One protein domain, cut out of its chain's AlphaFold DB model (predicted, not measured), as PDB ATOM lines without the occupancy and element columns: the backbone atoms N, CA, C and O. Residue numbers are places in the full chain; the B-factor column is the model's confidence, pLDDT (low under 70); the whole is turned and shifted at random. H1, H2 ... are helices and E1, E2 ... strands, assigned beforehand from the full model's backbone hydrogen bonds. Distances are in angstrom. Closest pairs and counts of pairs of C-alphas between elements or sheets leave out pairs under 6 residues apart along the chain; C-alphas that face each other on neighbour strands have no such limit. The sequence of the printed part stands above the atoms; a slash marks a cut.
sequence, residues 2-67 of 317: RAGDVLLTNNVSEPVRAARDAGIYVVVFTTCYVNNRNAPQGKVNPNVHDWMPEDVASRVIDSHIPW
ATOM      1  N   ARG A   2     -25.389  57.402  19.914       88.25
ATOM      2  CA  ARG A   2     -24.871  57.046  21.241       88.25
ATOM      3  C   ARG A   2     -25.079  55.554  21.511       88.25
ATOM      4  O   ARG A   2     -25.825  54.901  20.791       88.25
ATOM      5  N   ALA A   3     -24.446  55.032  22.558       92.25
ATOM      6  CA  ALA A   3     -24.651  53.651  22.988       92.25
ATOM      7  C   ALA A   3     -26.151  53.327  23.143       92.25
ATOM      8  O   ALA A   3     -26.899  54.117  23.725       92.25
ATOM      9  N   GLY A   4     -26.571  52.177  22.612       87.62
ATOM     10  CA  GLY A   4     -27.974  51.754  22.556       87.62
ATOM     11  C   GLY A   4     -28.751  52.202  21.310       87.62
ATOM     12  O   GLY A   4     -29.834  51.670  21.075       87.62
ATOM     13  N   ASP A   5     -28.214  53.112  20.488       93.56
ATOM     14  CA  ASP A   5     -28.790  53.400  19.168       93.56
ATOM     15  C   ASP A   5     -28.569  52.212  18.207       93.56
ATOM     16  O   ASP A   5     -27.709  51.353  18.433       93.56
ATOM     17  N   VAL A   6     -29.317  52.185  17.099       92.56
ATOM     18  CA  VAL A   6     -29.176  51.191  16.024       92.56
ATOM     19  C   VAL A   6     -28.688  51.875  14.751       92.56
ATOM     20  O   VAL A   6     -29.218  52.913  14.357       92.56
ATOM     21  N   LEU A   7     -27.707  51.266  14.084       94.44
ATOM     22  CA  LEU A   7     -27.248  51.666  12.754       94.44
ATOM     23  C   LEU A   7     -27.488  50.517  11.774       94.44
ATOM     24  O   LEU A   7     -26.853  49.473  11.892       94.44
ATOM     25  N   LEU A   8     -28.369  50.725  10.794       92.75
ATOM     26  CA  LEU A   8     -28.543  49.828   9.650       92.75
ATOM     27  C   LEU A   8     -27.749  50.379   8.462       92.75
ATOM     28  O   LEU A   8     -27.971  51.513   8.042       92.75
ATOM     29  N   THR A   9     -26.812  49.602   7.923       93.00
ATOM     30  CA  THR A   9     -25.934  50.049   6.832       93.00
ATOM     31  C   THR A   9     -25.486  48.882   5.953       93.00
ATOM     32  O   THR A   9     -25.668  47.723   6.301       93.00
ATOM     33  N   ASN A  10     -24.886  49.181   4.809       91.69
ATOM     34  CA  ASN A  10     -24.171  48.230   3.956       91.69
ATOM     35  C   ASN A  10     -22.671  48.554   3.850       91.69
ATOM     36  O   ASN A  10     -21.958  47.931   3.067       91.69
ATOM     37  N   ASN A  11     -22.192  49.536   4.619       93.62
ATOM     38  CA  ASN A  11     -20.813  50.000   4.561       93.62
ATOM     39  C   ASN A  11     -19.899  49.204   5.495       93.62
ATOM     40  O   ASN A  11     -20.243  48.932   6.645       93.62
ATOM     41  N   VAL A  12     -18.683  48.931   5.016       94.62
ATOM     42  CA  VAL A  12     -17.578  48.380   5.808       94.62
ATOM     43  C   VAL A  12     -16.471  49.428   5.885       94.62
ATOM     44  O   VAL A  12     -15.756  49.666   4.915       94.62
ATOM     45  N   SER A  13     -16.370  50.120   7.023       95.44
ATOM     46  CA  SER A  13     -15.451  51.251   7.192       95.44
ATOM     47  C   SER A  13     -15.093  51.515   8.658       95.44
ATOM     48  O   SER A  13     -15.750  51.019   9.578       95.44
ATOM     49  N   GLU A  14     -14.056  52.328   8.890       96.75
ATOM     50  CA  GLU A  14     -13.628  52.734  10.237       96.75
ATOM     51  C   GLU A  14     -14.740  53.419  11.048       96.75
ATOM     52  O   GLU A  14     -14.939  53.011  12.194       96.75
ATOM     53  N   PRO A  15     -15.533  54.371  10.502       96.19
ATOM     54  CA  PRO A  15     -16.639  54.966  11.253       96.19
ATOM     55  C   PRO A  15     -17.700  53.952  11.695       96.19
ATOM     56  O   PRO A  15     -18.247  54.080  12.790       96.19
ATOM     57  N   VAL A  16     -17.983  52.934  10.876       96.75
ATOM     58  CA  VAL A  16     -18.961  51.885  11.208       96.75
ATOM     59  C   VAL A  16     -18.440  51.016  12.353       96.75
ATOM     60  O   VAL A  16     -19.162  50.777  13.323       96.75
ATOM     61  N   ARG A  17     -17.164  50.617  12.297       96.94
ATOM     62  CA  ARG A  17     -16.523  49.870  13.385       96.94
ATOM     63  C   ARG A  17     -16.475  50.681  14.679       96.94
ATOM     64  O   ARG A  17     -16.838  50.170  15.732       96.94
ATOM     65  N   ALA A  18     -16.082  51.950  14.594       96.75
ATOM     66  CA  ALA A  18     -16.032  52.847  15.743       96.75
ATOM     67  C   ALA A  18     -17.417  53.033  16.383       96.75
ATOM     68  O   ALA A  18     -17.526  53.056  17.607       96.75
ATOM     69  N   ALA A  19     -18.482  53.110  15.576       97.25
ATOM     70  CA  ALA A  19     -19.852  53.157  16.078       97.25
ATOM     71  C   ALA A  19     -20.200  51.896  16.886       97.25
ATOM     72  O   ALA A  19     -20.680  52.011  18.016       97.25
ATOM     73  N   ARG A  20     -19.902  50.705  16.349       97.38
ATOM     74  CA  ARG A  20     -20.098  49.436  17.067       97.38
ATOM     75  C   ARG A  20     -19.325  49.414  18.382       97.38
ATOM     76  O   ARG A  20     -19.895  49.099  19.424       97.38
ATOM     77  N   ASP A  21     -18.043  49.761  18.336       96.94
ATOM     78  CA  ASP A  21     -17.151  49.720  19.496       96.94
ATOM     79  C   ASP A  21     -17.574  50.745  20.576       96.94
ATOM     80  O   ASP A  21     -17.345  50.527  21.764       96.94
ATOM     81  N   ALA A  22     -18.284  51.815  20.192       96.75
ATOM     82  CA  ALA A  22     -18.927  52.774  21.096       96.75
ATOM     83  C   ALA A  22     -20.278  52.296  21.684       96.75
ATOM     84  O   ALA A  22     -20.948  53.058  22.386       96.75
ATOM     85  N   GLY A  23     -20.696  51.055  21.412       96.50
ATOM     86  CA  GLY A  23     -21.914  50.446  21.958       96.50
ATOM     87  C   GLY A  23     -23.187  50.682  21.139       96.50
ATOM     88  O   GLY A  23     -24.285  50.481  21.662       96.50
ATOM     89  N   ILE A  24     -23.076  51.126  19.884       97.88
ATOM     90  CA  ILE A  24     -24.204  51.173  18.935       97.88
ATOM     91  C   ILE A  24     -24.426  49.759  18.389       97.88
ATOM     92  O   ILE A  24     -23.470  49.066  18.039       97.88
ATOM     93  N   TYR A  25     -25.681  49.324  18.282       96.56
ATOM     94  CA  TYR A  25     -26.000  48.045  17.651       96.56
ATOM     95  C   TYR A  25     -25.954  48.202  16.129       96.56
ATOM     96  O   TYR A  25     -26.865  48.758  15.510       96.56
ATOM     97  N   VAL A  26     -24.857  47.749  15.523       97.50
ATOM     98  CA  VAL A  26     -24.612  47.902  14.086       97.50
ATOM     99  C   VAL A  26     -25.097  46.660  13.348       97.50
ATOM    100  O   VAL A  26     -24.582  45.558  13.551       97.50
ATOM    101  N   VAL A  27     -26.058  46.842  12.450       95.31
ATOM    102  CA  VAL A  27     -26.523  45.814  11.520       95.31
ATOM    103  C   VAL A  27     -25.994  46.144  10.132       95.31
ATOM    104  O   VAL A  27     -26.352  47.168   9.552       95.31
ATOM    105  N   VAL A  28     -25.156  45.259   9.596       94.94
ATOM    106  CA  VAL A  28     -24.683  45.352   8.212       94.94
ATOM    107  C   VAL A  28     -25.460  44.368   7.349       94.94
ATOM    108  O   VAL A  28     -25.480  43.180   7.659       94.94
ATOM    109  N   PHE A  29     -26.081  44.823   6.266       93.38
ATOM    110  CA  PHE A  29     -26.581  43.917   5.230       93.38
ATOM    111  C   PHE A  29     -25.573  43.808   4.084       93.38
ATOM    112  O   PHE A  29     -24.956  44.800   3.691       93.38
ATOM    113  N   THR A  30     -25.364  42.596   3.570       92.31
ATOM    114  CA  THR A  30     -24.405  42.356   2.483       92.31
ATOM    115  C   THR A  30     -24.871  43.027   1.188       92.31
ATOM    116  O   THR A  30     -26.064  43.165   0.921       92.31
ATOM    117  N   THR A  31     -23.925  43.454   0.359       91.19
ATOM    118  CA  THR A  31     -24.163  43.992  -0.987       91.19
ATOM    119  C   THR A  31     -22.968  43.648  -1.876       91.19
ATOM    120  O   THR A  31     -21.917  43.255  -1.370       91.19
ATOM    121  N   CYS A  32     -23.104  43.793  -3.192       90.94
ATOM    122  CA  CYS A  32     -22.030  43.550  -4.155       90.94
ATOM    123  C   CYS A  32     -20.851  44.527  -4.019       90.94
ATOM    124  O   CYS A  32     -19.728  44.170  -4.352       90.94
ATOM    125  N   TYR A  33     -21.090  45.733  -3.493       89.50
ATOM    126  CA  TYR A  33     -20.085  46.801  -3.411       89.50
ATOM    127  C   TYR A  33     -19.022  46.609  -2.328       89.50
ATOM    128  O   TYR A  33     -18.007  47.302  -2.352       89.50
ATOM    129  N   VAL A  34     -19.249  45.698  -1.382       89.62
ATOM    130  CA  VAL A  34     -18.317  45.404  -0.292       89.62
ATOM    131  C   VAL A  34     -17.940  43.936  -0.333       89.62
ATOM    132  O   VAL A  34     -18.795  43.069  -0.554       89.62
ATOM    133  N   ASN A  35     -16.659  43.650  -0.091       89.62
ATOM    134  CA  ASN A  35     -16.217  42.271   0.057       89.62
ATOM    135  C   ASN A  35     -17.014  41.612   1.194       89.62
ATOM    136  O   ASN A  35     -17.227  42.217   2.244       89.62
ATOM    137  N   ASN A  36     -17.517  40.407   0.951       90.25
ATOM    138  CA  ASN A  36     -18.358  39.667   1.882       90.25
ATOM    139  C   ASN A  36     -18.197  38.162   1.631       90.25
ATOM    140  O   ASN A  36     -17.626  37.749   0.625       90.25
ATOM    141  N   ARG A  37     -18.713  37.333   2.539       89.69
ATOM    142  CA  ARG A  37     -18.563  35.867   2.492       89.69
ATOM    143  C   ARG A  37     -19.017  35.194   1.185       89.69
ATOM    144  O   ARG A  37     -18.579  34.082   0.909       89.69
ATOM    145  N   ASN A  38     -19.889  35.839   0.406       88.12
ATOM    146  CA  ASN A  38     -20.421  35.312  -0.853       88.12
ATOM    147  C   ASN A  38     -19.611  35.770  -2.078       88.12
ATOM    148  O   ASN A  38     -19.837  35.277  -3.185       88.12
ATOM    149  N   ALA A  39     -18.674  36.706  -1.905       90.88
ATOM    150  CA  ALA A  39     -17.745  37.112  -2.945       90.88
ATOM    151  C   ALA A  39     -16.539  36.153  -2.975       90.88
ATOM    152  O   ALA A  39     -15.934  35.889  -1.934       90.88
ATOM    153  N   PRO A  40     -16.138  35.630  -4.148       91.06
ATOM    154  CA  PRO A  40     -14.922  34.840  -4.242       91.06
ATOM    155  C   PRO A  40     -13.695  35.686  -3.886       91.06
ATOM    156  O   PRO A  40     -13.595  36.858  -4.264       91.06
ATOM    157  N   GLN A  41     -12.732  35.069  -3.201       88.81
ATOM    158  CA  GLN A  41     -11.509  35.741  -2.766       88.81
ATOM    159  C   GLN A  41     -10.792  36.425  -3.943       88.81
ATOM    160  O   GLN A  41     -10.574  35.819  -4.995       88.81
ATOM    161  N   GLY A  42     -10.434  37.699  -3.764       88.12
ATOM    162  CA  GLY A  42      -9.715  38.493  -4.767       88.12
ATOM    163  C   GLY A  42     -10.539  38.898  -5.996       88.12
ATOM    164  O   GLY A  42      -9.957  39.286  -7.007       88.12
ATOM    165  N   LYS A  43     -11.874  38.775  -5.959       91.75
ATOM    166  CA  LYS A  43     -12.763  39.251  -7.040       91.75
ATOM    167  C   LYS A  43     -13.399  40.608  -6.768       91.75
ATOM    168  O   LYS A  43     -13.795  41.284  -7.717       91.75
ATOM    169  N   VAL A  44     -13.480  41.000  -5.504       92.94
ATOM    170  CA  VAL A  44     -13.915  42.325  -5.059       92.94
ATOM    171  C   VAL A  44     -12.700  43.025  -4.468       92.94
ATOM    172  O   VAL A  44     -11.887  42.386  -3.796       92.94
ATOM    173  N   ASN A  45     -12.550  44.316  -4.757       90.81
ATOM    174  CA  ASN A  45     -11.477  45.123  -4.198       90.81
ATOM    175  C   ASN A  45     -11.556  45.076  -2.664       90.81
ATOM    176  O   ASN A  45     -12.660  45.113  -2.112       90.81
ATOM    177  N   PRO A  46     -10.412  44.970  -1.971       87.06
ATOM    178  CA  PRO A  46     -10.411  44.867  -0.520       87.06
ATOM    179  C   PRO A  46     -11.046  46.115   0.098       87.06
ATOM    180  O   PRO A  46     -10.818  47.239  -0.358       87.06
ATOM    181  N   ASN A  47     -11.836  45.909   1.153       86.62
ATOM    182  CA  ASN A  47     -12.334  47.009   1.973       86.62
ATOM    183  C   ASN A  47     -11.169  47.654   2.749       86.62
ATOM    184  O   ASN A  47     -10.029  47.181   2.730       86.62
ATOM    185  N   VAL A  48     -11.463  48.725   3.491       83.12
ATOM    186  CA  VAL A  48     -10.500  49.317   4.430       83.12
ATOM    187  C   VAL A  48      -9.990  48.235   5.392       83.12
ATOM    188  O   VAL A  48     -10.789  47.519   5.994       83.12
ATOM    189  N   HIS A  49      -8.663  48.100   5.495       91.38
ATOM    190  CA  HIS A  49      -7.971  47.053   6.270       91.38
ATOM    191  C   HIS A  49      -8.365  45.607   5.910       91.38
ATOM    192  O   HIS A  49      -8.186  44.713   6.735       91.38
ATOM    193  N   ASP A  50      -8.897  45.380   4.703       91.88
ATOM    194  CA  ASP A  50      -9.426  44.087   4.233       91.88
ATOM    195  C   ASP A  50     -10.514  43.492   5.149       91.88
ATOM    196  O   ASP A  50     -10.664  42.281   5.281       91.88
ATOM    197  N   TRP A  51     -11.275  44.359   5.822       94.69
ATOM    198  CA  TRP A  51     -12.348  43.925   6.711       94.69
ATOM    199  C   TRP A  51     -13.534  43.330   5.960       94.69
ATOM    200  O   TRP A  51     -13.915  43.771   4.873       94.69
ATOM    201  N   MET A  52     -14.182  42.383   6.620       94.50
ATOM    202  CA  MET A  52     -15.459  41.801   6.243       94.50
ATOM    203  C   MET A  52     -16.594  42.455   7.050       94.50
ATOM    204  O   MET A  52     -16.344  43.076   8.089       94.50
ATOM    205  N   PRO A  53     -17.866  42.331   6.626       95.50
ATOM    206  CA  PRO A  53     -19.012  42.840   7.382       95.50
ATOM    207  C   PRO A  53     -19.011  42.418   8.858       95.50
ATOM    208  O   PRO A  53     -19.351  43.204   9.740       95.50
ATOM    209  N   GLU A  54     -18.577  41.192   9.142       95.69
ATOM    210  CA  GLU A  54     -18.470  40.614  10.482       95.69
ATOM    211  C   GLU A  54     -17.457  41.351  11.373       95.69
ATOM    212  O   GLU A  54     -17.638  41.406  12.590       95.69
ATOM    213  N   ASP A  55     -16.430  41.973  10.788       96.44
ATOM    214  CA  ASP A  55     -15.389  42.689  11.533       96.44
ATOM    215  C   ASP A  55     -15.858  44.048  12.057       96.44
ATOM    216  O   ASP A  55     -15.256  44.589  12.993       96.44
ATOM    217  N   VAL A  56     -16.941  44.596  11.496       97.06
ATOM    218  CA  VAL A  56     -17.469  45.929  11.839       97.06
ATOM    219  C   VAL A  56     -18.889  45.900  12.405       97.06
ATOM    220  O   VAL A  56     -19.301  46.863  13.048       97.06
ATOM    221  N   ALA A  57     -19.638  44.814  12.199       97.25
ATOM    222  CA  ALA A  57     -21.036  44.707  12.606       97.25
ATOM    223  C   ALA A  57     -21.217  44.021  13.967       97.25
ATOM    224  O   ALA A  57     -20.399  43.213  14.403       97.25
ATOM    225  N   SER A  58     -22.341  44.310  14.624       97.56
ATOM    226  CA  SER A  58     -22.916  43.469  15.684       97.56
ATOM    227  C   SER A  58     -23.700  42.295  15.085       97.56
ATOM    228  O   SER A  58     -23.745  41.208  15.662       97.56
ATOM    229  N   ARG A  59     -24.327  42.508  13.921       96.00
ATOM    230  CA  ARG A  59     -25.089  41.498  13.180       96.00
ATOM    231  C   ARG A  59     -24.926  41.705  11.681       96.00
ATOM    232  O   ARG A  59     -25.034  42.829  11.203       96.00
ATOM    233  N   VAL A  60     -24.745  40.610  10.950       95.69
ATOM    234  CA  VAL A  60     -24.765  40.614   9.483       95.69
ATOM    235  C   VAL A  60     -26.069  39.992   8.986       95.69
ATOM    236  O   VAL A  60     -26.471  38.932   9.473       95.69
ATOM    237  N   ILE A  61     -26.731  40.658   8.040       92.75
ATOM    238  CA  ILE A  61     -27.872  40.140   7.275       92.75
ATOM    239  C   ILE A  61     -27.371  39.817   5.870       92.75
ATOM    240  O   ILE A  61     -26.823  40.685   5.195       92.75
ATOM    241  N   ASP A  62     -27.554  38.579   5.423       91.75
ATOM    242  CA  ASP A  62     -27.277  38.244   4.031       91.75
ATOM    243  C   ASP A  62     -28.442  38.709   3.150       91.75
ATOM    244  O   ASP A  62     -29.583  38.301   3.360       91.75
ATOM    245  N   SER A  63     -28.162  39.590   2.192       90.62
ATOM    246  CA  SER A  63     -29.153  40.084   1.236       90.62
ATOM    247  C   SER A  63     -29.389  39.137   0.066       90.62
ATOM    248  O   SER A  63     -30.338  39.345  -0.688       90.62
ATOM    249  N   HIS A  64     -28.513  38.142  -0.126       89.94
ATOM    250  CA  HIS A  64     -28.473  37.293  -1.318       89.94
ATOM    251  C   HIS A  64     -28.337  38.058  -2.647       89.94
ATOM    252  O   HIS A  64     -28.489  37.464  -3.716       89.94
ATOM    253  N   ILE A  65     -27.996  39.353  -2.608       91.69
ATOM    254  CA  ILE A  65     -27.610  40.105  -3.801       91.69
ATOM    255  C   ILE A  65     -26.327  39.456  -4.342       91.69
ATOM    256  O   ILE A  65     -25.342  39.363  -3.598       91.69
ATOM    257  N   PRO A  66     -26.296  39.006  -5.611       91.75
ATOM    258  CA  PRO A  66     -25.098  38.400  -6.174       91.75
ATOM    259  C   PRO A  66     -23.917  39.363  -6.085       91.75
ATOM    260  O   PRO A  66     -24.063  40.551  -6.364       91.75
ATOM    261  N   TRP A  67     -22.722  38.865  -5.756       91.38
ATOM    262  CA  TRP A  67     -21.528  39.719  -5.665       91.38
ATOM    263  C   TRP A  67     -21.191  40.398  -7.001       91.38
ATOM    264  O   TRP A  67     -20.563  41.447  -7.017       91.38
TER     265      TRP A  67
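This is residues 2 to 67 of the 317 residues of an uncharacterized protein of Candidatus Poribacteria bacterium (UniProt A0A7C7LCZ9). Little here is regular: a small parallel sheet, in order E1 E2 E3, has helix H1 over one face and short H2 touching H1, while the loop of residues 30 to 52 reaches past the strands' last residues. The printed part has 66 residues, 24 in named elements, ordered E1 H1 E2 H2 E3; the class is mixed. It is compact, with radius of gyration of the C-alphas 11.5 A and spans of 35 by 23 by 13 A.

E2, residues 25 to 29, is parallel to E1, residues 6 to 9, with N 27 and O 7 2.8 A apart, and to E3, residues 59 to 61, with N 61 and O 28 2.8 A apart. H1, residues 14 to 21, is over E2, height over the sheet 9.6 A; every O i to N i+4 pair is within hydrogen-bond range. H2, residues 53 to 56, too short for such a pair, only grazes the sheet and touches H1, the closest C-alphas being Arg 17 and Val 56, 4.3 A. E1, H1, E2 and E2, H2, E3 are strand-helix-strand units, a helix between parallel neighbour strands, with right-handed crossovers.

E1 begins at C-alpha 6 (-29.176, 51.191, 16.024); E3 ends at C-alpha 61 (-27.872, 40.140, 7.275). E2 measures 13.1 A, H1 10.4 A.

The farthest C-alphas, Gly 4 and Lys 43, are 35.5 A apart. The printed part has no cut, the link E2 to H2 is long, and no printed residue is under 70 in pLDDT.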